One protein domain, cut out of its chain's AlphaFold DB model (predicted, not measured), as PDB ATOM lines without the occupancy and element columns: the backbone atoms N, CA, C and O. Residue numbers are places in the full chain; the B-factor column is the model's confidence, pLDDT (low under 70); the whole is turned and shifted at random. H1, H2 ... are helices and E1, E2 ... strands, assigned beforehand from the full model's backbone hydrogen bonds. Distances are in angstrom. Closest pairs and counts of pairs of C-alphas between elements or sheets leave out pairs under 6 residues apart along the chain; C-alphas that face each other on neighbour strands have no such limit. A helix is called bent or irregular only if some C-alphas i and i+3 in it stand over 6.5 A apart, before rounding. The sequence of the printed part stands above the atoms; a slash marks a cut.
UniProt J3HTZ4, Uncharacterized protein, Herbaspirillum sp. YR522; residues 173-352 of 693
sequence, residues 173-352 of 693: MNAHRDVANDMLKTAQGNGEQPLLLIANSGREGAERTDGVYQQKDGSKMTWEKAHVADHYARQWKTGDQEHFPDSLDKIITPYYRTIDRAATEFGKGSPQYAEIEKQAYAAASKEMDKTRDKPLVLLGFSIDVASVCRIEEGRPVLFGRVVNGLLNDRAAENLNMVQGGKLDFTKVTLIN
ATOM      1  N   MET A 173     -33.745  -9.112  25.716       93.25
ATOM      2  CA  MET A 173     -35.190  -8.858  25.613       93.25
ATOM      3  C   MET A 173     -35.643  -7.735  26.560       93.25
ATOM      4  O   MET A 173     -36.478  -6.914  26.192       93.25
ATOM      5  N   ASN A 174     -35.054  -7.622  27.756       93.38
ATOM      6  CA  ASN A 174     -35.309  -6.490  28.649       93.38
ATOM      7  C   ASN A 174     -34.839  -5.156  28.051       93.38
ATOM      8  O   ASN A 174     -35.535  -4.158  28.225       93.38
ATOM      9  N   ALA A 175     -33.706  -5.130  27.343       93.69
ATOM     10  CA  ALA A 175     -33.259  -3.936  26.630       93.69
ATOM     11  C   ALA A 175     -34.247  -3.561  25.510       93.69
ATOM     12  O   ALA A 175     -34.673  -2.412  25.437       93.69
ATOM     13  N   HIS A 176     -34.727  -4.529  24.720       94.69
ATOM     14  CA  HIS A 176     -35.798  -4.286  23.742       94.69
ATOM     15  C   HIS A 176     -37.085  -3.741  24.379       94.69
ATOM     16  O   HIS A 176     -37.699  -2.834  23.816       94.69
ATOM     17  N   ARG A 177     -37.486  -4.232  25.559       95.56
ATOM     18  CA  ARG A 177     -38.615  -3.660  26.310       95.56
ATOM     19  C   ARG A 177     -38.389  -2.188  26.646       95.56
ATOM     20  O   ARG A 177     -39.313  -1.391  26.505       95.56
ATOM     21  N   ASP A 178     -37.196  -1.830  27.114       94.81
ATOM     22  CA  ASP A 178     -36.883  -0.442  27.459       94.81
ATOM     23  C   ASP A 178     -36.991   0.465  26.225       94.81
ATOM     24  O   ASP A 178     -37.601   1.530  26.304       94.81
ATOM     25  N   VAL A 179     -36.493  -0.002  25.072       95.81
ATOM     26  CA  VAL A 179     -36.658   0.687  23.784       95.81
ATOM     27  C   VAL A 179     -38.127   0.828  23.407       95.81
ATOM     28  O   VAL A 179     -38.555   1.907  23.010       95.81
ATOM     29  N   ALA A 180     -38.920  -0.238  23.536       96.75
ATOM     30  CA  ALA A 180     -40.344  -0.203  23.213       96.75
ATOM     31  C   ALA A 180     -41.077   0.872  24.030       96.75
ATOM     32  O   ALA A 180     -41.876   1.631  23.482       96.75
ATOM     33  N   ASN A 181     -40.780   0.961  25.327       95.75
ATOM     34  CA  ASN A 181     -41.382   1.948  26.218       95.75
ATOM     35  C   ASN A 181     -40.962   3.381  25.862       95.75
ATOM     36  O   ASN A 181     -41.806   4.277  25.841       95.75
ATOM     37  N   ASP A 182     -39.681   3.591  25.555       95.38
ATOM     38  CA  ASP A 182     -39.151   4.897  25.148       95.38
ATOM     39  C   ASP A 182     -39.753   5.374  23.815       95.38
ATOM     40  O   ASP A 182     -40.216   6.513  23.698       95.38
ATOM     41  N   MET A 183     -39.866   4.467  22.841       96.44
ATOM     42  CA  MET A 183     -40.533   4.726  21.564       96.44
ATOM     43  C   MET A 183     -42.008   5.086  21.741       96.44
ATOM     44  O   MET A 183     -42.477   6.038  21.120       96.44
ATOM     45  N   LEU A 184     -42.742   4.341  22.578       95.94
ATOM     46  CA  LEU A 184     -44.155   4.613  22.851       95.94
ATOM     47  C   LEU A 184     -44.332   6.004  23.463       95.94
ATOM     48  O   LEU A 184     -45.151   6.783  22.981       95.94
ATOM     49  N   LYS A 185     -43.529   6.331  24.483       95.62
ATOM     50  CA  LYS A 185     -43.542   7.643  25.139       95.62
ATOM     51  C   LYS A 185     -43.245   8.767  24.143       95.62
ATOM     52  O   LYS A 185     -43.954   9.771  24.132       95.62
ATOM     53  N   THR A 186     -42.226   8.592  23.303       94.81
ATOM     54  CA  THR A 186     -41.826   9.585  22.295       94.81
ATOM     55  C   THR A 186     -42.919   9.794  21.245       94.81
ATOM     56  O   THR A 186     -43.277  10.932  20.956       94.81
ATOM     57  N   ALA A 187     -43.497   8.712  20.713       95.56
ATOM     58  CA  ALA A 187     -44.588   8.793  19.742       95.56
ATOM     59  C   ALA A 187     -45.812   9.510  20.331       95.56
ATOM     60  O   ALA A 187     -46.318  10.456  19.732       95.56
ATOM     61  N   GLN A 188     -46.228   9.140  21.547       94.62
ATOM     62  CA  GLN A 188     -47.352   9.783  22.234       94.62
ATOM     63  C   GLN A 188     -47.102  11.272  22.499       94.62
ATOM     64  O   GLN A 188     -48.012  12.080  22.320       94.62
ATOM     65  N   GLY A 189     -45.875  11.646  22.876       95.56
ATOM     66  CA  GLY A 189     -45.478  13.047  23.047       95.56
ATOM     67  C   GLY A 189     -45.610  13.879  21.766       95.56
ATOM     68  O   GLY A 189     -45.881  15.073  21.844       95.56
ATOM     69  N   ASN A 190     -45.506  13.235  20.603       94.75
ATOM     70  CA  ASN A 190     -45.685  13.854  19.291       94.75
ATOM     71  C   ASN A 190     -47.129  13.743  18.757       94.75
ATOM     72  O   ASN A 190     -47.387  14.134  17.622       94.75
ATOM     73  N   GLY A 191     -48.072  13.201  19.538       95.62
ATOM     74  CA  GLY A 191     -49.445  12.950  19.078       95.62
ATOM     75  C   GLY A 191     -49.557  11.809  18.059       95.62
ATOM     76  O   GLY A 191     -50.498  11.770  17.270       95.62
ATOM     77  N   GLU A 192     -48.597  10.884  18.057       95.62
ATOM     78  CA  GLU A 192     -48.501   9.755  17.132       95.62
ATOM     79  C   GLU A 192     -48.703   8.412  17.855       95.62
ATOM     80  O   GLU A 192     -48.593   8.304  19.079       95.62
ATOM     81  N   GLN A 193     -48.936   7.349  17.081       96.44
ATOM     82  CA  GLN A 193     -48.875   5.965  17.559       96.44
ATOM     83  C   GLN A 193     -47.667   5.254  16.951       96.44
ATOM     84  O   GLN A 193     -47.469   5.348  15.732       96.44
ATOM     85  N   PRO A 194     -46.889   4.501  17.752       97.38
ATOM     86  CA  PRO A 194     -45.596   4.003  17.317       97.38
ATOM     87  C   PRO A 194     -45.729   3.022  16.147       97.38
ATOM     88  O   PRO A 194     -46.478   2.046  16.217       97.38
ATOM     89  N   LEU A 195     -44.960   3.275  15.089       98.25
ATOM     90  CA  LEU A 195     -44.673   2.329  14.014       98.25
ATOM     91  C   LEU A 195     -43.207   1.890  14.092       98.25
ATOM     92  O   LEU A 195     -42.303   2.722  14.000       98.25
ATOM     93  N   LEU A 196     -42.977   0.584  14.226       98.19
ATOM     94  CA  LEU A 196     -41.650  -0.031  14.150       98.19
ATOM     95  C   LEU A 196     -41.546  -0.933  12.925       98.19
ATOM     96  O   LEU A 196     -42.360  -1.838  12.744       98.19
ATOM     97  N   LEU A 197     -40.499  -0.718  12.131       97.50
ATOM     98  CA  LEU A 197     -40.101  -1.624  11.061       97.50
ATOM     99  C   LEU A 197     -38.944  -2.503  11.540       97.50
ATOM    100  O   LEU A 197     -37.911  -2.006  11.985       97.50
ATOM    101  N   ILE A 198     -39.111  -3.817  11.435       95.12
ATOM    102  CA  ILE A 198     -38.091  -4.821  11.732       95.12
ATOM    103  C   ILE A 198     -37.744  -5.492  10.409       95.12
ATOM    104  O   ILE A 198     -38.564  -6.206   9.835       95.12
ATOM    105  N   ALA A 199     -36.541  -5.251   9.896       91.69
ATOM    106  CA  ALA A 199     -36.161  -5.712   8.565       91.69
ATOM    107  C   ALA A 199     -35.173  -6.884   8.607       91.69
ATOM    108  O   ALA A 199     -34.278  -6.946   9.445       91.69
ATOM    109  N   ASN A 200     -35.324  -7.824   7.679       87.44
ATOM    110  CA  ASN A 200     -34.422  -8.945   7.443       87.44
ATOM    111  C   ASN A 200     -33.577  -8.735   6.187       87.44
ATOM    112  O   ASN A 200     -34.029  -8.130   5.222       87.44
ATOM    113  N   SER A 201     -32.386  -9.324   6.161       79.31
ATOM    114  CA  SER A 201     -31.677  -9.592   4.908       79.31
ATOM    115  C   SER A 201     -32.113 -10.943   4.336       79.31
ATOM    116  O   SER A 201     -32.548 -11.826   5.081       79.31
ATOM    117  N   GLY A 202     -31.989 -11.115   3.022       77.50
ATOM    118  CA  GLY A 202     -32.253 -12.379   2.327       77.50
ATOM    119  C   GLY A 202     -32.904 -12.234   0.950       77.50
ATOM    120  O   GLY A 202     -32.775 -13.146   0.139       77.50
ATOM    121  N   ARG A 203     -33.554 -11.099   0.664       83.56
ATOM    122  CA  ARG A 203     -34.276 -10.840  -0.599       83.56
ATOM    123  C   ARG A 203     -33.529  -9.928  -1.576       83.56
ATOM    124  O   ARG A 203     -34.081  -9.570  -2.606       83.56
ATOM    125  N   GLU A 204     -32.276  -9.565  -1.300       76.06
ATOM    126  CA  GLU A 204     -31.518  -8.580  -2.089       76.06
ATOM    127  C   GLU A 204     -31.293  -8.982  -3.561       76.06
ATOM    128  O   GLU A 204     -31.003  -8.122  -4.381       76.06
ATOM    129  N   GLY A 205     -31.460 -10.263  -3.908       72.19
ATOM    130  CA  GLY A 205     -31.456 -10.752  -5.294       72.19
ATOM    131  C   GLY A 205     -32.702 -11.557  -5.669       72.19
ATOM    132  O   GLY A 205     -32.650 -12.329  -6.621       72.19
ATOM    133  N   ALA A 206     -33.778 -11.455  -4.884       82.31
ATOM    134  CA  ALA A 206     -35.023 -12.159  -5.157       82.31
ATOM    135  C   ALA A 206     -35.874 -11.373  -6.158       82.31
ATOM    136  O   ALA A 206     -36.020 -10.155  -6.052       82.31
ATOM    137  N   GLU A 207     -36.476 -12.084  -7.105       84.00
ATOM    138  CA  GLU A 207     -37.439 -11.508  -8.038       84.00
ATOM    139  C   GLU A 207     -38.866 -11.722  -7.532       84.00
ATOM    140  O   GLU A 207     -39.188 -12.734  -6.908       84.00
ATOM    141  N   ARG A 208     -39.739 -10.760  -7.829       87.62
ATOM    142  CA  ARG A 208     -41.175 -10.868  -7.564       87.62
ATOM    143  C   ARG A 208     -41.903 -11.313  -8.821       87.62
ATOM    144  O   ARG A 208     -41.506 -10.996  -9.939       87.62
ATOM    145  N   THR A 209     -43.029 -11.987  -8.634       83.56
ATOM    146  CA  THR A 209     -43.998 -12.249  -9.701       83.56
ATOM    147  C   THR A 209     -45.363 -11.753  -9.242       83.56
ATOM    148  O   THR A 209     -45.853 -12.176  -8.198       83.56
ATOM    149  N   ASP A 210     -45.967 -10.832  -9.998       85.44
ATOM    150  CA  ASP A 210     -47.267 -10.216  -9.674       85.44
ATOM    151  C   ASP A 210     -47.327  -9.606  -8.251       85.44
ATOM    152  O   ASP A 210     -48.319  -9.741  -7.527       85.44
ATOM    153  N   GLY A 211     -46.232  -8.954  -7.835       86.00
ATOM    154  CA  GLY A 211     -46.070  -8.350  -6.509       86.00
ATOM    155  C   GLY A 211     -45.815  -9.326  -5.354       86.00
ATOM    156  O   GLY A 211     -45.819  -8.907  -4.195       86.00
ATOM    157  N   VAL A 212     -45.606 -10.614  -5.640       89.81
ATOM    158  CA  VAL A 212     -45.419 -11.670  -4.634       89.81
ATOM    159  C   VAL A 212     -44.021 -12.277  -4.749       89.81
ATOM    160  O   VAL A 212     -43.569 -12.617  -5.842       89.81
ATOM    161  N   TYR A 213     -43.350 -12.433  -3.609       90.06
ATOM    162  CA  TYR A 213     -42.130 -13.232  -3.493       90.06
ATOM    163  C   TYR A 213     -42.466 -14.710  -3.309       90.06
ATOM    164  O   TYR A 213     -43.473 -15.056  -2.688       90.06
ATOM    165  N   GLN A 214     -41.605 -15.597  -3.796       87.31
ATOM    166  CA  GLN A 214     -41.759 -17.026  -3.549       87.31
ATOM    167  C   GLN A 214     -41.356 -17.350  -2.105       87.31
ATOM    168  O   GLN A 214     -40.501 -16.691  -1.516       87.31
ATOM    169  N   GLN A 215     -41.912 -18.417  -1.524       83.25
ATOM    170  CA  GLN A 215     -41.575 -18.817  -0.148       83.25
ATOM    171  C   GLN A 215     -40.071 -19.101   0.036       83.25
ATOM    172  O   GLN A 215     -39.498 -18.790   1.079       83.25
ATOM    173  N   LYS A 216     -39.414 -19.635  -1.003       83.00
ATOM    174  CA  LYS A 216     -37.960 -19.872  -1.029       83.00
ATOM    175  C   LYS A 216     -37.124 -18.590  -0.896       83.00
ATOM    176  O   LYS A 216     -35.951 -18.680  -0.549       83.00
ATOM    177  N   ASP A 217     -37.721 -17.430  -1.168       83.50
ATOM    178  CA  ASP A 217     -37.086 -16.115  -1.044       83.50
ATOM    179  C   ASP A 217     -37.226 -15.557   0.386       83.50
ATOM    180  O   ASP A 217     -36.693 -14.498   0.711       83.50
ATOM    181  N   GLY A 218     -37.963 -16.252   1.261       83.44
ATOM    182  CA  GLY A 218     -37.950 -16.007   2.698       83.44
ATOM    183  C   GLY A 218     -36.604 -16.373   3.336       83.44
ATOM    184  O   GLY A 218     -35.712 -16.944   2.707       83.44
ATOM    185  N   SER A 219     -36.468 -16.097   4.632       81.38
ATOM    186  CA  SER A 219     -35.240 -16.391   5.382       81.38
ATOM    187  C   SER A 219     -35.529 -17.237   6.615       81.38
ATOM    188  O   SER A 219     -36.515 -17.021   7.320       81.38
ATOM    189  N   LYS A 220     -34.644 -18.196   6.901       75.06
ATOM    190  CA  LYS A 220     -34.640 -18.943   8.169       75.06
ATOM    191  C   LYS A 220     -34.312 -18.036   9.360       75.06
ATOM    192  O   LYS A 220     -34.865 -18.204  10.439       75.06
ATOM    193  N   MET A 221     -33.527 -16.983   9.129       75.50
ATOM    194  CA  MET A 221     -33.155 -16.000  10.154       75.50
ATOM    195  C   MET A 221     -34.328 -15.122  10.615       75.50
ATOM    196  O   MET A 221     -34.214 -14.402  11.609       75.50
ATOM    197  N   THR A 222     -35.464 -15.161   9.910       84.75
ATOM    198  CA  THR A 222     -36.665 -14.392  10.263       84.75
ATOM    199  C   THR A 222     -37.240 -14.816  11.619       84.75
ATOM    200  O   THR A 222     -37.880 -13.999  12.282       84.75
ATOM    201  N   TRP A 223     -36.990 -16.051  12.076       84.62
ATOM    202  CA  TRP A 223     -37.488 -16.552  13.364       84.62
ATOM    203  C   TRP A 223     -37.044 -15.697  14.551       84.62
ATOM    204  O   TRP A 223     -37.880 -15.306  15.366       84.62
ATOM    205  N   GLU A 224     -35.764 -15.328  14.620       85.06
ATOM    206  CA  GLU A 224     -35.246 -14.487  15.706       85.06
ATOM    207  C   GLU A 224     -35.945 -13.118  15.727       85.06
ATOM    208  O   GLU A 224     -36.348 -12.619  16.780       85.06
ATOM    209  N   LYS A 225     -36.184 -12.541  14.543       88.81
ATOM    210  CA  LYS A 225     -36.866 -11.250  14.403       88.81
ATOM    211  C   LYS A 225     -38.355 -11.320  14.716       88.81
ATOM    212  O   LYS A 225     -38.902 -10.341  15.214       88.81
ATOM    213  N   ALA A 226     -39.004 -12.457  14.474       91.56
ATOM    214  CA  ALA A 226     -40.400 -12.658  14.842       91.56
ATOM    215  C   ALA A 226     -40.592 -12.606  16.367       91.56
ATOM    216  O   ALA A 226     -41.525 -11.957  16.835       91.56
ATOM    217  N   HIS A 227     -39.679 -13.203  17.146       90.94
ATOM    218  CA  HIS A 227     -39.702 -13.125  18.617       90.94
ATOM    219  C   HIS A 227     -39.522 -11.692  19.124       90.94
ATOM    220  O   HIS A 227     -40.256 -11.250  20.009       90.94
ATOM    221  N   VAL A 228     -38.588 -10.939  18.537       92.88
ATOM    222  CA  VAL A 228     -38.398  -9.517  18.864       92.88
ATOM    223  C   VAL A 228     -39.641  -8.705  18.484       92.88
ATOM    224  O   VAL A 228     -40.142  -7.941  19.307       92.88
ATOM    225  N   ALA A 229     -40.196  -8.910  17.287       95.00
ATOM    226  CA  ALA A 229     -41.408  -8.233  16.824       95.00
ATOM    227  C   ALA A 229     -42.606  -8.480  17.751       95.00
ATOM    228  O   ALA A 229     -43.302  -7.538  18.143       95.00
ATOM    229  N   ASP A 230     -42.814  -9.737  18.152       95.50
ATOM    230  CA  ASP A 230     -43.853 -10.115  19.108       95.50
ATOM    231  C   ASP A 230     -43.642  -9.434  20.461       95.50
ATOM    232  O   ASP A 230     -44.595  -8.961  21.082       95.50
ATOM    233  N   HIS A 231     -42.388  -9.344  20.903       95.19
ATOM    234  CA  HIS A 231     -42.041  -8.712  22.164       95.19
ATOM    235  C   HIS A 231     -42.376  -7.219  22.190       95.19
ATOM    236  O   HIS A 231     -42.987  -6.773  23.162       95.19
ATOM    237  N   TYR A 232     -42.051  -6.472  21.127       96.12
ATOM    238  CA  TYR A 232     -42.453  -5.066  20.983       96.12
ATOM    239  C   TYR A 232     -43.977  -4.917  20.982       96.12
ATOM    240  O   TYR A 232     -44.514  -4.126  21.757       96.12
ATOM    241  N   ALA A 233     -44.684  -5.726  20.187       96.44
ATOM    242  CA  ALA A 233     -46.143  -5.669  20.108       96.44
ATOM    243  C   ALA A 233     -46.817  -5.913  21.475       96.44
ATOM    244  O   ALA A 233     -47.794  -5.245  21.812       96.44
ATOM    245  N   ARG A 234     -46.262  -6.809  22.306       95.31
ATOM    246  CA  ARG A 234     -46.732  -7.040  23.686       95.31
ATOM    247  C   ARG A 234     -46.531  -5.837  24.606       95.31
ATOM    248  O   ARG A 234     -47.370  -5.616  25.479       95.31
ATOM    249  N   GLN A 235     -45.441  -5.080  24.448       95.75
ATOM    250  CA  GLN A 235     -45.182  -3.907  25.295       95.75
ATOM    251  C   GLN A 235     -46.152  -2.756  25.010       95.75
ATOM    252  O   GLN A 235     -46.414  -1.949  25.895       95.75
ATOM    253  N   TRP A 236     -46.718  -2.696  23.805       95.31
ATOM    254  CA  TRP A 236     -47.613  -1.615  23.386       95.31
ATOM    255  C   TRP A 236     -49.101  -1.913  23.557       95.31
ATOM    256  O   TRP A 236     -49.925  -1.198  22.993       95.31
ATOM    257  N   LYS A 237     -49.464  -2.961  24.307       88.31
ATOM    258  CA  LYS A 237     -50.869  -3.291  24.599       88.31
ATOM    259  C   LYS A 237     -51.639  -2.073  25.125       88.31
ATOM    260  O   LYS A 237     -51.120  -1.304  25.937       88.31
ATOM    261  N   THR A 238     -52.894  -1.936  24.709       83.00
ATOM    262  CA  THR A 238     -53.750  -0.806  25.098       83.00
ATOM    263  C   THR A 238     -54.946  -1.333  25.881       83.00
ATOM    264  O   THR A 238     -55.873  -1.891  25.302       83.00
ATOM    265  N   GLY A 239     -54.922  -1.192  27.209       85.56
ATOM    266  CA  GLY A 239     -55.909  -1.847  28.074       85.56
ATOM    267  C   GLY A 239     -55.851  -3.370  27.911       85.56
ATOM    268  O   GLY A 239     -54.780  -3.962  28.073       85.56
ATOM    269  N   ASP A 240     -56.984  -3.969  27.547       87.50
ATOM    270  CA  ASP A 240     -57.113  -5.408  27.270       87.50
ATOM    271  C   ASP A 240     -56.879  -5.765  25.791       87.50
ATOM    272  O   ASP A 240     -56.857  -6.941  25.428       87.50
ATOM    273  N   GLN A 241     -56.693  -4.769  24.918       89.44
ATOM    274  CA  GLN A 241     -56.434  -5.012  23.505       89.44
ATOM    275  C   GLN A 241     -54.989  -5.477  23.295       89.44
ATOM    276  O   GLN A 241     -54.029  -4.729  23.518       89.44
ATOM    277  N   GLU A 242     -54.843  -6.706  22.805       91.69
ATOM    278  CA  GLU A 242     -53.566  -7.214  22.321       91.69
ATOM    279  C   GLU A 242     -53.218  -6.641  20.943       91.69
ATOM    280  O   GLU A 242     -54.073  -6.510  20.064       91.69
ATOM    281  N   HIS A 243     -51.928  -6.377  20.731       94.88
ATOM    282  CA  HIS A 243     -51.375  -6.088  19.408       94.88
ATOM    283  C   HIS A 243     -50.493  -7.239  18.959       94.88
ATOM    284  O   HIS A 243     -49.840  -7.886  19.781       94.88
ATOM    285  N   PHE A 244     -50.433  -7.464  17.652       96.62
ATOM    286  CA  PHE A 244     -49.600  -8.481  17.022       96.62
ATOM    287  C   PHE A 244     -48.783  -7.825  15.910       96.62
ATOM    288  O   PHE A 244     -49.289  -6.909  15.258       96.62
ATOM    289  N   PRO A 245     -47.535  -8.257  15.687       97.12
ATOM    290  CA  PRO A 245     -46.803  -7.855  14.503       97.12
ATOM    291  C   PRO A 245     -47.500  -8.378  13.241       97.12
ATOM    292  O   PRO A 245     -48.164  -9.421  13.249       97.12
ATOM    293  N   ASP A 246     -47.306  -7.650  12.151       97.31
ATOM    294  CA  ASP A 246     -47.770  -8.003  10.816       97.31
ATOM    295  C   ASP A 246     -46.597  -8.092   9.839       97.31
ATOM    296  O   ASP A 246     -45.515  -7.557  10.076       97.31
ATOM    297  N   SER A 247     -46.801  -8.796   8.728       96.50
ATOM    298  CA  SER A 247     -45.836  -8.798   7.631       96.50
ATOM    299  C   SER A 247     -45.951  -7.510   6.815       96.50
ATOM    300  O   SER A 247     -47.058  -7.116   6.439       96.50
ATOM    301  N   LEU A 248     -44.814  -6.901   6.470       96.44
ATOM    302  CA  LEU A 248     -44.749  -5.793   5.515       96.44
ATOM    303  C   LEU A 248     -45.344  -6.193   4.152       96.44
ATOM    304  O   LEU A 248     -45.990  -5.360   3.514       96.44
ATOM    305  N   ASP A 249     -45.225  -7.471   3.755       95.25
ATOM    306  CA  ASP A 249     -45.781  -8.022   2.506       95.25
ATOM    307  C   ASP A 249     -47.295  -7.757   2.386       95.25
ATOM    308  O   ASP A 249     -47.791  -7.492   1.291       95.25
ATOM    309  N   LYS A 250     -48.038  -7.718   3.510       93.69
ATOM    310  CA  LYS A 250     -49.484  -7.417   3.509       93.69
ATOM    311  C   LYS A 250     -49.806  -6.031   2.938       93.69
ATOM    312  O   LYS A 250     -50.895  -5.839   2.403       93.69
ATOM    313  N   ILE A 251     -48.876  -5.086   3.055       92.25
ATOM    314  CA  ILE A 251     -49.041  -3.695   2.617       92.25
ATOM    315  C   ILE A 251     -48.425  -3.501   1.229       92.25
ATOM    316  O   ILE A 251     -49.031  -2.875   0.362       92.25
ATOM    317  N   ILE A 252     -47.227  -4.047   0.999       95.56
ATOM    318  CA  ILE A 252     -46.462  -3.774  -0.225       95.56
ATOM    319  C   ILE A 252     -46.886  -4.640  -1.415       95.56
ATOM    320  O   ILE A 252     -46.748  -4.195  -2.550       95.56
ATOM    321  N   THR A 253     -47.430  -5.847  -1.214       95.75
ATOM    322  CA  THR A 253     -47.807  -6.729  -2.335       95.75
ATOM    323  C   THR A 253     -48.861  -6.106  -3.263       95.75
ATOM    324  O   THR A 253     -48.653  -6.134  -4.477       95.75
ATOM    325  N   PRO A 254     -49.966  -5.506  -2.769       96.00
ATOM    326  CA  PRO A 254     -50.923  -4.809  -3.637       96.00
ATOM    327  C   PRO A 254     -50.309  -3.630  -4.410       96.00
ATOM    328  O   PRO A 254     -50.642  -3.418  -5.580       96.00
ATOM    329  N   TYR A 255     -49.393  -2.893  -3.773       96.69
ATOM    330  CA  TYR A 255     -48.638  -1.811  -4.407       96.69
ATOM    331  C   TYR A 255     -47.758  -2.358  -5.541       96.69
ATOM    332  O   TYR A 255     -47.906  -1.933  -6.690       96.69
ATOM    333  N   TYR A 256     -46.932  -3.370  -5.253       95.81
ATOM    334  CA  TYR A 256     -46.041  -3.968  -6.244       95.81
ATOM    335  C   TYR A 256     -46.777  -4.619  -7.398       95.81
ATOM    336  O   TYR A 256     -46.395  -4.431  -8.544       95.81
ATOM    337  N   ARG A 257     -47.884  -5.312  -7.128       96.12
ATOM    338  CA  ARG A 257     -48.712  -5.906  -8.178       96.12
ATOM    339  C   ARG A 257     -49.133  -4.873  -9.221       96.12
ATOM    340  O   ARG A 257     -49.091  -5.150 -10.418       96.12
ATOM    341  N   THR A 258     -49.545  -3.693  -8.767       96.00
ATOM    342  CA  THR A 258     -49.984  -2.610  -9.651       96.00
ATOM    343  C   THR A 258     -48.823  -2.076 -10.489       96.00
ATOM    344  O   THR A 258     -48.945  -1.986 -11.712       96.00
ATOM    345  N   ILE A 259     -47.680  -1.772  -9.867       94.62
ATOM    346  CA  ILE A 259     -46.551  -1.163 -10.588       94.62
ATOM    347  C   ILE A 259     -45.770  -2.170 -11.442       94.62
ATOM    348  O   ILE A 259     -45.285  -1.799 -12.504       94.62
ATOM    349  N   ASP A 260     -45.688  -3.446 -11.054       92.00
ATOM    350  CA  ASP A 260     -45.018  -4.492 -11.839       92.00
ATOM    351  C   ASP A 260     -45.777  -4.744 -13.160       92.00
ATOM    352  O   ASP A 260     -45.172  -4.884 -14.229       92.00
ATOM    353  N   ARG A 261     -47.119  -4.722 -13.117       94.12
ATOM    354  CA  ARG A 261     -47.967  -4.778 -14.321       94.12
ATOM    355  C   ARG A 261     -47.778  -3.543 -15.197       94.12
ATOM    356  O   ARG A 261     -47.538  -3.688 -16.391       94.12
ATOM    357  N   ALA A 262     -47.803  -2.350 -14.603       94.25
ATOM    358  CA  ALA A 262     -47.574  -1.105 -15.333       94.25
ATOM    359  C   ALA A 262     -46.174  -1.051 -15.968       94.25
ATOM    360  O   ALA A 262     -46.022  -0.580 -17.092       94.25
ATOM    361  N   ALA A 263     -45.151  -1.565 -15.280       92.88
ATOM    362  CA  ALA A 263     -43.795  -1.667 -15.808       92.88
ATOM    363  C   ALA A 263     -43.731  -2.586 -17.036       92.88
ATOM    364  O   ALA A 263     -43.006  -2.280 -17.979       92.88
ATOM    365  N   THR A 264     -44.494  -3.683 -17.032       92.56
ATOM    366  CA  THR A 264     -44.582  -4.625 -18.160       92.56
ATOM    367  C   THR A 264     -45.329  -4.019 -19.350       92.56
ATOM    368  O   THR A 264     -44.923  -4.214 -20.491       92.56
ATOM    369  N   GLU A 265     -46.407  -3.278 -19.091       95.88
ATOM    370  CA  GLU A 265     -47.272  -2.705 -20.130       95.88
ATOM    371  C   GLU A 265     -46.692  -1.431 -20.766       95.88
ATOM    372  O   GLU A 265     -46.723  -1.282 -21.986       95.88
ATOM    373  N   PHE A 266     -46.138  -0.523 -19.957       95.62
ATOM    374  CA  PHE A 266     -45.723   0.816 -20.400       95.62
ATOM    375  C   PHE A 266     -44.210   1.061 -20.336       95.62
ATOM    376  O   PHE A 266     -43.734   2.077 -20.843       95.62
ATOM    377  N   GLY A 267     -43.444   0.169 -19.700       92.62
ATOM    378  CA  GLY A 267     -42.029   0.379 -19.395       92.62
ATOM    379  C   GLY A 267     -41.805   1.299 -18.187       92.62
ATOM    380  O   GLY A 267     -42.487   2.315 -18.009       92.62
ATOM    381  N   LYS A 268     -40.817   0.952 -17.349       90.25
ATOM    382  CA  LYS A 268     -40.388   1.791 -16.216       90.25
ATOM    383  C   LYS A 268     -39.923   3.163 -16.721       90.25
ATOM    384  O   LYS A 268     -39.139   3.241 -17.661       90.25
ATOM    385  N   GLY A 269     -40.392   4.229 -16.072       90.06
ATOM    386  CA  GLY A 269     -40.022   5.615 -16.395       90.06
ATOM    387  C   GLY A 269     -40.913   6.315 -17.428       90.06
ATOM    388  O   GLY A 269     -40.714   7.502 -17.684       90.06
ATOM    389  N   SER A 270     -41.914   5.634 -18.000       95.56
ATOM    390  CA  SER A 270     -42.928   6.305 -18.823       95.56
ATOM    391  C   SER A 270     -43.831   7.222 -17.974       95.56
ATOM    392  O   SER A 270     -44.051   6.945 -16.790       95.56
ATOM    393  N   PRO A 271     -44.412   8.296 -18.548       96.56
ATOM    394  CA  PRO A 271     -45.384   9.135 -17.840       96.56
ATOM    395  C   PRO A 271     -46.589   8.346 -17.301       96.56
ATOM    396  O   PRO A 271     -47.078   8.626 -16.210       96.56
ATOM    397  N   GLN A 272     -47.043   7.333 -18.046       96.94
ATOM    398  CA  GLN A 272     -48.131   6.439 -17.651       96.94
ATOM    399  C   GLN A 272     -47.740   5.581 -16.445       96.94
ATOM    400  O   GLN A 272     -48.512   5.493 -15.492       96.94
ATOM    401  N   TYR A 273     -46.535   4.997 -16.455       96.31
ATOM    402  CA  TYR A 273     -46.004   4.275 -15.299       96.31
ATOM    403  C   TYR A 273     -45.955   5.178 -14.062       96.31
ATOM    404  O   TYR A 273     -46.434   4.776 -13.006       96.31
ATOM    405  N   ALA A 274     -45.443   6.407 -14.194       95.75
ATOM    406  CA  ALA A 274     -45.324   7.344 -13.077       95.75
ATOM    407  C   ALA A 274     -46.690   7.726 -12.471       95.75
ATOM    408  O   ALA A 274     -46.832   7.806 -11.249       95.75
ATOM    409  N   GLU A 275     -47.715   7.927 -13.305       97.44
ATOM    410  CA  GLU A 275     -49.073   8.208 -12.826       97.44
ATOM    411  C   GLU A 275     -49.694   6.988 -12.124       97.44
ATOM    412  O   GLU A 275     -50.271   7.126 -11.044       97.44
ATOM    413  N   ILE A 276     -49.518   5.780 -12.671       97.50
ATOM    414  CA  ILE A 276     -49.994   4.544 -12.031       97.50
ATOM    415  C   ILE A 276     -49.262   4.291 -10.708       97.50
ATOM    416  O   ILE A 276     -49.893   3.933  -9.716       97.50
ATOM    417  N   GLU A 277     -47.950   4.510 -10.653       95.75
ATOM    418  CA  GLU A 277     -47.154   4.390  -9.431       95.75
ATOM    419  C   GLU A 277     -47.636   5.361  -8.349       95.75
ATOM    420  O   GLU A 277     -47.804   4.968  -7.193       95.75
ATOM    421  N   LYS A 278     -47.943   6.608  -8.722       96.12
ATOM    422  CA  LYS A 278     -48.532   7.600  -7.816       96.12
ATOM    423  C   LYS A 278     -49.898   7.154  -7.285       96.12
ATOM    424  O   LYS A 278     -50.155   7.288  -6.088       96.12
ATOM    425  N   GLN A 279     -50.762   6.607  -8.142       97.38
ATOM    426  CA  GLN A 279     -52.070   6.075  -7.741       97.38
ATOM    427  C   GLN A 279     -51.935   4.853  -6.823       97.38
ATOM    428  O   GLN A 279     -52.619   4.772  -5.802       97.38
ATOM    429  N   ALA A 280     -51.015   3.940  -7.140       96.88
ATOM    430  CA  ALA A 280     -50.709   2.774  -6.319       96.88
ATOM    431  C   ALA A 280     -50.177   3.193  -4.940       96.88
ATOM    432  O   ALA A 280     -50.615   2.656  -3.922       96.88
ATOM    433  N   TYR A 281     -49.287   4.189  -4.894       96.50
ATOM    434  CA  TYR A 281     -48.774   4.751  -3.646       96.50
ATOM    435  C   TYR A 281     -49.903   5.383  -2.823       96.50
ATOM    436  O   TYR A 281     -50.019   5.104  -1.636       96.50
ATOM    437  N   ALA A 282     -50.790   6.171  -3.441       96.62
ATOM    438  CA  ALA A 282     -51.940   6.764  -2.755       96.62
ATOM    439  C   ALA A 282     -52.909   5.705  -2.193       96.62
ATOM    440  O   ALA A 282     -53.425   5.860  -1.083       96.62
ATOM    441  N   ALA A 283     -53.137   4.611  -2.928       96.81
ATOM    442  CA  ALA A 283     -53.942   3.489  -2.456       96.81
ATOM    443  C   ALA A 283     -53.300   2.790  -1.245       96.81
ATOM    444  O   ALA A 283     -53.987   2.530  -0.257       96.81
ATOM    445  N   ALA A 284     -51.986   2.551  -1.286       97.00
ATOM    446  CA  ALA A 284     -51.239   2.001  -0.158       97.00
ATOM    447  C   ALA A 284     -51.244   2.949   1.056       97.00
ATOM    448  O   ALA A 284     -51.423   2.493   2.184       97.00
ATOM    449  N   SER A 285     -51.161   4.267   0.839       97.38
ATOM    450  CA  SER A 285     -51.280   5.261   1.913       97.38
ATOM    451  C   SER A 285     -52.643   5.224   2.590       97.38
ATOM    452  O   SER A 285     -52.725   5.272   3.813       97.38
ATOM    453  N   LYS A 286     -53.721   5.065   1.814       96.19
ATOM    454  CA  LYS A 286     -55.070   4.895   2.368       96.19
ATOM    455  C   LYS A 286     -55.193   3.620   3.205       96.19
ATOM    456  O   LYS A 286     -55.924   3.612   4.191       96.19
ATOM    457  N   GLU A 287     -54.505   2.545   2.823       94.88
ATOM    458  CA  GLU A 287     -54.469   1.320   3.628       94.88
ATOM    459  C   GLU A 287     -53.703   1.537   4.937       94.88
ATOM    460  O   GLU A 287     -54.193   1.165   6.002       94.88
ATOM    461  N   MET A 288     -52.543   2.197   4.874       96.44
ATOM    462  CA  MET A 288     -51.742   2.493   6.063       96.44
ATOM    463  C   MET A 288     -52.439   3.432   7.043       96.44
ATOM    464  O   MET A 288     -52.327   3.224   8.255       96.44
ATOM    465  N   ASP A 289     -53.206   4.405   6.555       95.75
ATOM    466  CA  ASP A 289     -53.957   5.349   7.389       95.75
ATOM    467  C   ASP A 289     -54.976   4.646   8.306       95.75
ATOM    468  O   ASP A 289     -55.148   5.041   9.456       95.75
ATOM    469  N   LYS A 290     -55.532   3.492   7.899       94.94
ATOM    470  CA  LYS A 290     -56.409   2.662   8.759       94.94
ATOM    471  C   LYS A 290     -55.731   2.168  10.039       94.94
ATOM    472  O   LYS A 290     -56.392   1.668  10.948       94.94
ATOM    473  N   THR A 291     -54.403   2.222  10.093       94.06
ATOM    474  CA  THR A 291     -53.608   1.796  11.248       94.06
ATOM    475  C   THR A 291     -53.049   2.965  12.053       94.06
ATOM    476  O   THR A 291     -52.383   2.719  13.058       94.06
ATOM    477  N   ARG A 292     -53.305   4.213  11.638       93.94
ATOM    478  CA  ARG A 292     -52.712   5.428  12.211       93.94
ATOM    479  C   ARG A 292     -52.936   5.559  13.714       93.94
ATOM    480  O   ARG A 292     -52.013   5.941  14.425       93.94
ATOM    481  N   ASP A 293     -54.111   5.161  14.187       93.38
ATOM    482  CA  ASP A 293     -54.521   5.325  15.585       93.38
ATOM    483  C   ASP A 293     -54.167   4.125  16.478       93.38
ATOM    484  O   ASP A 293     -54.623   4.040  17.619       93.38
ATOM    485  N   LYS A 294     -53.322   3.197  16.003       94.19
ATOM    486  CA  LYS A 294     -52.843   2.065  16.809       94.19
ATOM    487  C   LYS A 294     -51.340   1.807  16.658       94.19
ATOM    488  O   LYS A 294     -50.787   2.007  15.570       94.19
ATOM    489  N   PRO A 295     -50.670   1.310  17.714       96.62
ATOM    490  CA  PRO A 295     -49.320   0.769  17.607       96.62
ATOM    491  C   PRO A 295     -49.226  -0.296  16.510       96.62
ATOM    492  O   PRO A 295     -50.146  -1.098  16.335       96.62
ATOM    493  N   LEU A 296     -48.120  -0.314  15.769       97.44
ATOM    494  CA  LEU A 296     -47.897  -1.283  14.699       97.44
ATOM    495  C   LEU A 296     -46.426  -1.702  14.634       97.44
ATOM    496  O   LEU A 296     -45.523  -0.868  14.624       97.44
ATOM    497  N   VAL A 297     -46.194  -3.010  14.556       98.25
ATOM    498  CA  VAL A 297     -44.878  -3.593  14.278       98.25
ATOM    499  C   VAL A 297     -44.973  -4.329  12.949       98.25
ATOM    500  O   VAL A 297     -45.811  -5.218  12.807       98.25
ATOM    501  N   LEU A 298     -44.124  -3.974  11.988       98.00
ATOM    502  CA  LEU A 298     -44.047  -4.652  10.697       98.00
ATOM    503  C   LEU A 298     -42.723  -5.392  10.565       98.00
ATOM    504  O   LEU A 298     -41.655  -4.798  10.709       98.00
ATOM    505  N   LEU A 299     -42.802  -6.684  10.264       96.81
ATOM    506  CA  LEU A 299     -41.660  -7.525   9.931       96.81
ATOM    507  C   LEU A 299     -41.551  -7.636   8.408       96.81
ATOM    508  O   LEU A 299     -42.524  -7.972   7.740       96.81
ATOM    509  N   GLY A 300     -40.380  -7.360   7.847       95.12
ATOM    510  CA  GLY A 300     -40.166  -7.389   6.397       95.12
ATOM    511  C   GLY A 300     -38.707  -7.615   6.031       95.12
ATOM    512  O   GLY A 300     -37.943  -8.153   6.836       95.12
ATOM    513  N   PHE A 301     -38.312  -7.188   4.830       92.12
ATOM    514  CA  PHE A 301     -36.929  -7.243   4.357       92.12
ATOM    515  C   PHE A 301     -36.352  -5.847   4.093       92.12
ATOM    516  O   PHE A 301     -37.079  -4.901   3.803       92.12
ATOM    517  N   SER A 302     -35.029  -5.721   4.213       90.38
ATOM    518  CA  SER A 302     -34.269  -4.469   4.093       90.38
ATOM    519  C   SER A 302     -34.495  -3.779   2.743       90.38
ATOM    520  O   SER A 302     -34.706  -2.568   2.698       90.38
ATOM    521  N   ILE A 303     -34.496  -4.556   1.654       86.88
ATOM    522  CA  ILE A 303     -34.739  -4.070   0.292       86.88
ATOM    523  C   ILE A 303     -36.159  -3.518   0.133       86.88
ATOM    524  O   ILE A 303     -36.346  -2.457  -0.460       86.88
ATOM    525  N   ASP A 304     -37.146  -4.188   0.729       92.50
ATOM    526  CA  ASP A 304     -38.540  -3.757   0.677       92.50
ATOM    527  C   ASP A 304     -38.699  -2.430   1.426       92.50
ATOM    528  O   ASP A 304     -39.195  -1.465   0.853       92.50
ATOM    529  N   VAL A 305     -38.162  -2.319   2.648       94.19
ATOM    530  CA  VAL A 305     -38.170  -1.063   3.423       94.19
ATOM    531  C   VAL A 305     -37.561   0.095   2.628       94.19
ATOM    532  O   VAL A 305     -38.198   1.141   2.512       94.19
ATOM    533  N   ALA A 306     -36.374  -0.092   2.049       91.50
ATOM    534  CA  ALA A 306     -35.680   0.954   1.296       91.50
ATOM    535  C   ALA A 306     -36.445   1.413   0.043       91.50
ATOM    536  O   ALA A 306     -36.341   2.568  -0.363       91.50
ATOM    537  N   SER A 307     -37.210   0.508  -0.568       90.25
ATOM    538  CA  SER A 307     -37.918   0.769  -1.823       90.25
ATOM    539  C   SER A 307     -39.318   1.369  -1.661       90.25
ATOM    540  O   SER A 307     -39.789   2.011  -2.597       90.25
ATOM    541  N   VAL A 308     -39.979   1.208  -0.506       94.31
ATOM    542  CA  VAL A 308     -41.312   1.804  -0.260       94.31
ATOM    543  C   VAL A 308     -41.320   2.948   0.750       94.31
ATOM    544  O   VAL A 308     -42.273   3.731   0.768       94.31
ATOM    545  N   CYS A 309     -40.297   3.062   1.601       96.62
ATOM    546  CA  CYS A 309     -40.199   4.176   2.537       96.62
ATOM    547  C   CYS A 309     -39.571   5.399   1.869       96.62
ATOM    548  O   CYS A 309     -38.688   5.288   1.021       96.62
ATOM    549  N   ARG A 310     -39.995   6.578   2.317       95.50
ATOM    550  CA  ARG A 310     -39.395   7.871   1.968       95.50
ATOM    551  C   ARG A 310     -38.714   8.473   3.186       95.50
ATOM    552  O   ARG A 310     -39.065   8.122   4.311       95.50
ATOM    553  N   ILE A 311     -37.765   9.380   2.970       96.50
ATOM    554  CA  ILE A 311     -37.216  10.213   4.044       96.50
ATOM    555  C   ILE A 311     -37.858  11.597   3.942       96.50
ATOM    556  O   ILE A 311     -37.623  12.322   2.980       96.50
ATOM    557  N   GLU A 312     -38.648  11.967   4.946       95.62
ATOM    558  CA  GLU A 312     -39.307  13.269   5.052       95.62
ATOM    559  C   GLU A 312     -38.836  13.947   6.344       95.62
ATOM    560  O   GLU A 312     -38.952  13.386   7.431       95.62
ATOM    561  N   GLU A 313     -38.218  15.125   6.227       93.81
ATOM    562  CA  GLU A 313     -37.664  15.888   7.363       93.81
ATOM    563  C   GLU A 313     -36.703  15.087   8.271       93.81
ATOM    564  O   GLU A 313     -36.622  15.307   9.487       93.81
ATOM    565  N   GLY A 314     -35.960  14.148   7.678       94.12
ATOM    566  CA  GLY A 314     -35.044  13.249   8.384       94.12
ATOM    567  C   GLY A 314     -35.722  12.034   9.029       94.12
ATOM    568  O   GLY A 314     -35.051  11.258   9.704       94.12
ATOM    569  N   ARG A 315     -37.028  11.825   8.835       95.50
ATOM    570  CA  ARG A 315     -37.772  10.673   9.366       95.50
ATOM    571  C   ARG A 315     -38.158   9.707   8.244       95.50
ATOM    572  O   ARG A 315     -38.499  10.161   7.154       95.50
ATOM    573  N   PRO A 316     -38.157   8.386   8.489       97.00
ATOM    574  CA  PRO A 316     -38.717   7.441   7.539       97.00
ATOM    575  C   PRO A 316     -40.250   7.537   7.534       97.00
ATOM    576  O   PRO A 316     -40.877   7.605   8.592       97.00
ATOM    577  N   VAL A 317     -40.857   7.495   6.353       97.56
ATOM    578  CA  VAL A 317     -42.310   7.515   6.151       97.56
ATOM    579  C   VAL A 317     -42.703   6.354   5.243       97.56
ATOM    580  O   VAL A 317     -42.254   6.269   4.102       97.56
ATOM    581  N   LEU A 318     -43.550   5.456   5.749       97.88
ATOM    582  CA  LEU A 318     -44.103   4.320   5.015       97.88
ATOM    583  C   LEU A 318     -45.524   4.662   4.566       97.88
ATOM    584  O   LEU A 318     -46.440   4.692   5.389       97.88
ATOM    585  N   PHE A 319     -45.703   4.932   3.269       97.50
ATOM    586  CA  PHE A 319     -46.994   5.299   2.671       97.50
ATOM    587  C   PHE A 319     -47.756   6.368   3.481       97.50
ATOM    588  O   PHE A 319     -48.908   6.200   3.873       97.50
ATOM    589  N   GLY A 320     -47.078   7.473   3.798       95.69
ATOM    590  CA  GLY A 320     -47.650   8.601   4.542       95.69
ATOM    591  C   GLY A 320     -47.718   8.428   6.066       95.69
ATOM    592  O   GLY A 320     -47.998   9.400   6.763       95.69
ATOM    593  N   ARG A 321     -47.428   7.239   6.611       97.25
ATOM    594  CA  ARG A 321     -47.315   7.032   8.061       97.25
ATOM    595  C   ARG A 321     -45.863   7.135   8.509       97.25
ATOM    596  O   ARG A 321     -44.995   6.440   7.982       97.25
ATOM    597  N   VAL A 322     -45.605   7.957   9.521       97.31
ATOM    598  CA  VAL A 322     -44.250   8.116  10.049       97.31
ATOM    599  C   VAL A 322     -43.794   6.859  10.788       97.31
ATOM    600  O   VAL A 322     -44.548   6.263  11.555       97.31
ATOM    601  N   VAL A 323     -42.549   6.460  10.550       98.06
ATOM    602  CA  VAL A 323     -41.876   5.339  11.204       98.06
ATOM    603  C   VAL A 323     -41.103   5.874  12.410       98.06
ATOM    604  O   VAL A 323     -40.189   6.688  12.277       98.06
ATOM    605  N   ASN A 324     -41.466   5.416  13.607       97.69
ATOM    606  CA  ASN A 324     -40.859   5.861  14.865       97.69
ATOM    607  C   ASN A 324     -39.586   5.088  15.208       97.69
ATOM    608  O   ASN A 324     -38.735   5.606  15.933       97.69
ATOM    609  N   GLY A 325     -39.439   3.866  14.692       96.62
ATOM    610  CA  GLY A 325     -38.202   3.115  14.840       96.62
ATOM    611  C   GLY A 325     -37.941   2.120  13.724       96.62
ATOM    612  O   GLY A 325     -38.857   1.647  13.048       96.62
ATOM    613  N   LEU A 326     -36.662   1.812  13.551       94.94
ATOM    614  CA  LEU A 326     -36.159   0.900  12.538       94.94
ATOM    615  C   LEU A 326     -35.109  -0.008  13.170       94.94
ATOM    616  O   LEU A 326     -34.142   0.450  13.783       94.94
ATOM    617  N   LEU A 327     -35.328  -1.308  13.038       92.44
ATOM    618  CA  LEU A 327     -34.423  -2.347  13.490       92.44
ATOM    619  C   LEU A 327     -33.854  -3.032  12.248       92.44
ATOM    620  O   LEU A 327     -34.632  -3.543  11.437       92.44
ATOM    621  N   ASN A 328     -32.517  -3.080  12.177       86.81
ATOM    622  CA  ASN A 328     -31.655  -3.435  11.041       86.81
ATOM    623  C   ASN A 328     -30.948  -2.205  10.446       86.81
ATOM    624  O   ASN A 328     -31.533  -1.425   9.699       86.81
ATOM    625  N   ASP A 329     -29.668  -2.068  10.776       84.94
ATOM    626  CA  ASP A 329     -28.739  -1.065  10.246       84.94
ATOM    627  C   ASP A 329     -28.692  -1.044   8.707       84.94
ATOM    628  O   ASP A 329     -28.737   0.022   8.099       84.94
ATOM    629  N   ARG A 330     -28.711  -2.212   8.054       81.94
ATOM    630  CA  ARG A 330     -28.683  -2.340   6.596       81.94
ATOM    631  C   ARG A 330     -29.937  -1.762   5.958       81.94
ATOM    632  O   ARG A 330     -29.845  -1.161   4.895       81.94
ATOM    633  N   ALA A 331     -31.098  -1.906   6.592       88.06
ATOM    634  CA  ALA A 331     -32.320  -1.255   6.136       88.06
ATOM    635  C   ALA A 331     -32.228   0.274   6.258       88.06
ATOM    636  O   ALA A 331     -32.677   0.970   5.351       88.06
ATOM    637  N   ALA A 332     -31.618   0.792   7.332       89.88
ATOM    638  CA  ALA A 332     -31.396   2.228   7.507       89.88
ATOM    639  C   ALA A 332     -30.444   2.781   6.434       89.88
ATOM    640  O   ALA A 332     -30.751   3.787   5.796       89.88
ATOM    641  N   GLU A 333     -29.337   2.082   6.185       86.25
ATOM    642  CA  GLU A 333     -28.352   2.470   5.177       86.25
ATOM    643  C   GLU A 333     -28.923   2.394   3.759       86.25
ATOM    644  O   GLU A 333     -28.838   3.358   3.002       86.25
ATOM    645  N   ASN A 334     -29.584   1.286   3.408       85.56
ATOM    646  CA  ASN A 334     -30.223   1.151   2.101       85.56
ATOM    647  C   ASN A 334     -31.262   2.256   1.876       85.56
ATOM    648  O   ASN A 334     -31.369   2.771   0.767       85.56
ATOM    649  N   LEU A 335     -32.014   2.638   2.913       90.25
ATOM    650  CA  LEU A 335     -32.979   3.726   2.812       90.25
ATOM    651  C   LEU A 335     -32.296   5.081   2.564       90.25
ATOM    652  O   LEU A 335     -32.734   5.809   1.674       90.25
ATOM    653  N   ASN A 336     -31.221   5.401   3.295       89.25
ATOM    654  CA  ASN A 336     -30.423   6.613   3.056       89.25
ATOM    655  C   ASN A 336     -29.923   6.665   1.605       89.25
ATOM    656  O   ASN A 336     -30.096   7.669   0.913       89.25
ATOM    657  N   MET A 337     -29.354   5.554   1.130       84.19
ATOM    658  CA  MET A 337     -28.796   5.443  -0.217       84.19
ATOM    659  C   MET A 337     -29.860   5.600  -1.308       84.19
ATOM    660  O   MET A 337     -29.663   6.370  -2.243       84.19
ATOM    661  N   VAL A 338     -30.989   4.889  -1.200       85.81
ATOM    662  CA  VAL A 338     -32.048   4.900  -2.225       85.81
ATOM    663  C   VAL A 338     -32.745   6.258  -2.300       85.81
ATOM    664  O   VAL A 338     -33.073   6.713  -3.392       85.81
ATOM    665  N   GLN A 339     -32.966   6.920  -1.162       88.19
ATOM    666  CA  GLN A 339     -33.676   8.204  -1.121       88.19
ATOM    667  C   GLN A 339     -32.751   9.416  -1.313       88.19
ATOM    668  O   GLN A 339     -33.242  10.539  -1.411       88.19
ATOM    669  N   GLY A 340     -31.425   9.224  -1.337       82.44
ATOM    670  CA  GLY A 340     -30.452  10.320  -1.420       82.44
ATOM    671  C   GLY A 340     -30.517  11.291  -0.232       82.44
ATOM    672  O   GLY A 340     -30.087  12.437  -0.342       82.44
ATOM    673  N   GLY A 341     -31.087  10.847   0.892       83.56
ATOM    674  CA  GLY A 341     -31.283  11.625   2.114       83.56
ATOM    675  C   GLY A 341     -30.589  10.976   3.308       83.56
ATOM    676  O   GLY A 341     -30.125   9.842   3.229       83.56
ATOM    677  N   LYS A 342     -30.529  11.689   4.437       89.12
ATOM    678  CA  LYS A 342     -29.982  11.156   5.689       89.12
ATOM    679  C   LYS A 342     -31.065  11.108   6.757       89.12
ATOM    680  O   LYS A 342     -31.686  12.127   7.061       89.12
ATOM    681  N   LEU A 343     -31.275   9.927   7.326       91.56
ATOM    682  CA  LEU A 343     -32.077   9.750   8.528       91.56
ATOM    683  C   LEU A 343     -31.482  10.562   9.687       91.56
ATOM    684  O   LEU A 343     -30.282  10.521   9.955       91.56
ATOM    685  N   ASP A 344     -32.344  11.275  10.401       91.44
ATOM    686  CA  ASP A 344     -32.008  12.008  11.611       91.44
ATOM    687  C   ASP A 344     -32.236  11.102  12.825       91.44
ATOM    688  O   ASP A 344     -33.363  10.887  13.275       91.44
ATOM    689  N   PHE A 345     -31.144  10.577  13.381       88.19
ATOM    690  CA  PHE A 345     -31.178   9.629  14.500       88.19
ATOM    691  C   PHE A 345     -31.675  10.261  15.812       88.19
ATOM    692  O   PHE A 345     -31.860   9.565  16.812       88.19
ATOM    693  N   THR A 346     -31.901  11.578  15.841       87.50
ATOM    694  CA  THR A 346     -32.591  12.242  16.952       87.50
ATOM    695  C   THR A 346     -34.113  12.129  16.838       87.50
ATOM    696  O   THR A 346     -34.789  12.144  17.866       87.50
ATOM    697  N   LYS A 347     -34.644  11.944  15.619       91.75
ATOM    698  CA  LYS A 347     -36.083  11.887  15.305       91.75
ATOM    699  C   LYS A 347     -36.619  10.477  15.036       91.75
ATOM    700  O   LYS A 347     -37.835  10.280  15.045       91.75
ATOM    701  N   VAL A 348     -35.744   9.503  14.780       94.31
ATOM    702  CA  VAL A 348     -36.098   8.084  14.625       94.31
ATOM    703  C   VAL A 348     -35.284   7.217  15.581       94.31
ATOM    704  O   VAL A 348     -34.082   7.405  15.752       94.31
ATOM    705  N   THR A 349     -35.940   6.235  16.197       94.50
ATOM    706  CA  THR A 349     -35.277   5.264  17.072       94.50
ATOM    707  C   THR A 349     -34.644   4.158  16.237       94.50
ATOM    708  O   THR A 349     -35.328   3.240  15.785       94.50
ATOM    709  N   LEU A 350     -33.331   4.224  16.038       92.25
ATOM    710  CA  LEU A 350     -32.579   3.120  15.439       92.25
ATOM    711  C   LEU A 350     -32.155   2.133  16.518       92.25
ATOM    712  O   LEU A 350     -31.506   2.520  17.488       92.25
ATOM    713  N   ILE A 351     -32.535   0.866  16.376       91.44
ATOM    714  CA  ILE A 351     -32.109  -0.169  17.320       91.44
ATOM    715  C   ILE A 351     -30.647  -0.490  16.994       91.44
ATOM    716  O   ILE A 351     -30.373  -1.098  15.964       91.44
ATOM    717  N   ASN A 352     -29.748  -0.082  17.895       87.88
ATOM    718  CA  ASN A 352     -28.312   0.140  17.708       87.88
ATOM    719  C   ASN A 352     -27.999   1.323  16.781       87.88
ATOM    720  O   ASN A 352     -28.220   1.275  15.576       87.88
TER     721      ASN A 352
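AT A GLANCE: This is residues 173 to 352 of the 693 residues of an uncharacterized protein of Herbaspirillum sp. YR522 (UniProt J3HTZ4). A small parallel sheet of four strands, E2 E1 E5 E6, makes the core, with H1 and H2 over one face and the shorter H5 and H6 standing on the other. From the E2 side of this core a long helical hairpin, H3 and H4, reaches away, so that its far end and H1 mark the two ends of the longest axis; a small strand hairpin, E3 and E4, lies by H5 and H6. The printed part has 180 residues, with six named helices and six named strands in the order H1 E1 H2 H3 H4 E2 H5 E3 E4 E5 H6 E6, and the class is mixed, helices and strands. The whole is compact, with a radius of gyration of the C-alphas of 16.2 A and spans of 49 by 35 by 32 A.

IN THESE COORDINATES: H1, residues 173 to 189, begins at C-alpha 173 (-35.190, -8.858, 25.613) and is 24.3 A long from first to last C-alpha. E1, residues 195 to 200, is 16.6 A long. After it come H2, residues 222 to 235, 20.2 A, and H3, residues 249 to 266, 24.6 A. H3 is irregular, but only just: C-alphas 251 and 254 are 6.6 A apart; it also has a kink of 25 degrees near residue 256. H4, residues 271 to 289, is 26.9 A long and begins at C-alpha 271 (-45.384, 9.135, -17.840). E2, residues 296 to 301, 16.2 A, is followed by H5, residues 302 to 308, E3, residues 309 to 312, E4, residues 315 to 318, and E5, residues 325 to 327. H6, residues 329 to 339, is 15.5 A long. E6, residues 349 to 351, ends at C-alpha 351 (-32.109, -0.169, 17.320).

HOW THE PARTS SIT: The sheet runs E2 E1 E5 E6, with E2 and E6 as edge strands. E2 and E1 are parallel at 22 degrees, with N 198 and O 298 2.8 A apart, within hydrogen-bond range. E1 and E5 are parallel at 16 degrees, with N 327 and O 197 at 2.9 A; E5 and E6 are parallel at 14 degrees, with N 326 and O 349 at 3.0 A. There are two strand-helix-strand units, two parallel neighbour strands with helices between: E1, H2 H3 H4, E2, and E5, H6, E6, whose crossover is right-handed. H2 is on the sheet at a height of 9.0 A, over E2 and E1, along the strands. H1 is on the same face at a height of 9.2 A, over E6 and, only just, E5, on which 3 of its C-alphas fall. H1 and H2 touch at a steep tilt of 52 degrees, the closest C-alphas being those of Ala 180 and Tyr 232, 5.8 A. On the opposite face H5 and H6 both lie over E1 and stand up from the sheet, rising 45 and 60 degrees. They touch at a shallow tilt of 32 degrees, the same way; the closest C-alphas are those of Ala 306 and Leu 335, 4.2 A. The closest C-alphas of E3 and H6 are those of Arg 310 and Gln 339, 6.5 A. E3 and E4 form an antiparallel hairpin, with N 317 and O 310 2.8 A apart. H3 only grazes the four-stranded sheet, with residues 249 to 252, and H4 is not on it. H3 and H4 form a helical hairpin, touching at a shallow tilt of 12 degrees, opposite ways; the closest C-alphas are those of Tyr 255 and Ala 280, 5.4 A. Every O i to N i+4 pair is within hydrogen-bond range in H1, H2, H4, H5 and H6; in H3 12 of 14 are.

THE WHOLE: The two C-alphas farthest apart, those of Asn 174 and Phe 266, are 50.7 A apart. The printed part has no cut. The links E1 to H2, 21 residues, and H2 to H3, 13 residues, are long. The mean pLDDT of the printed part is 92.3, and no printed residue is under 70.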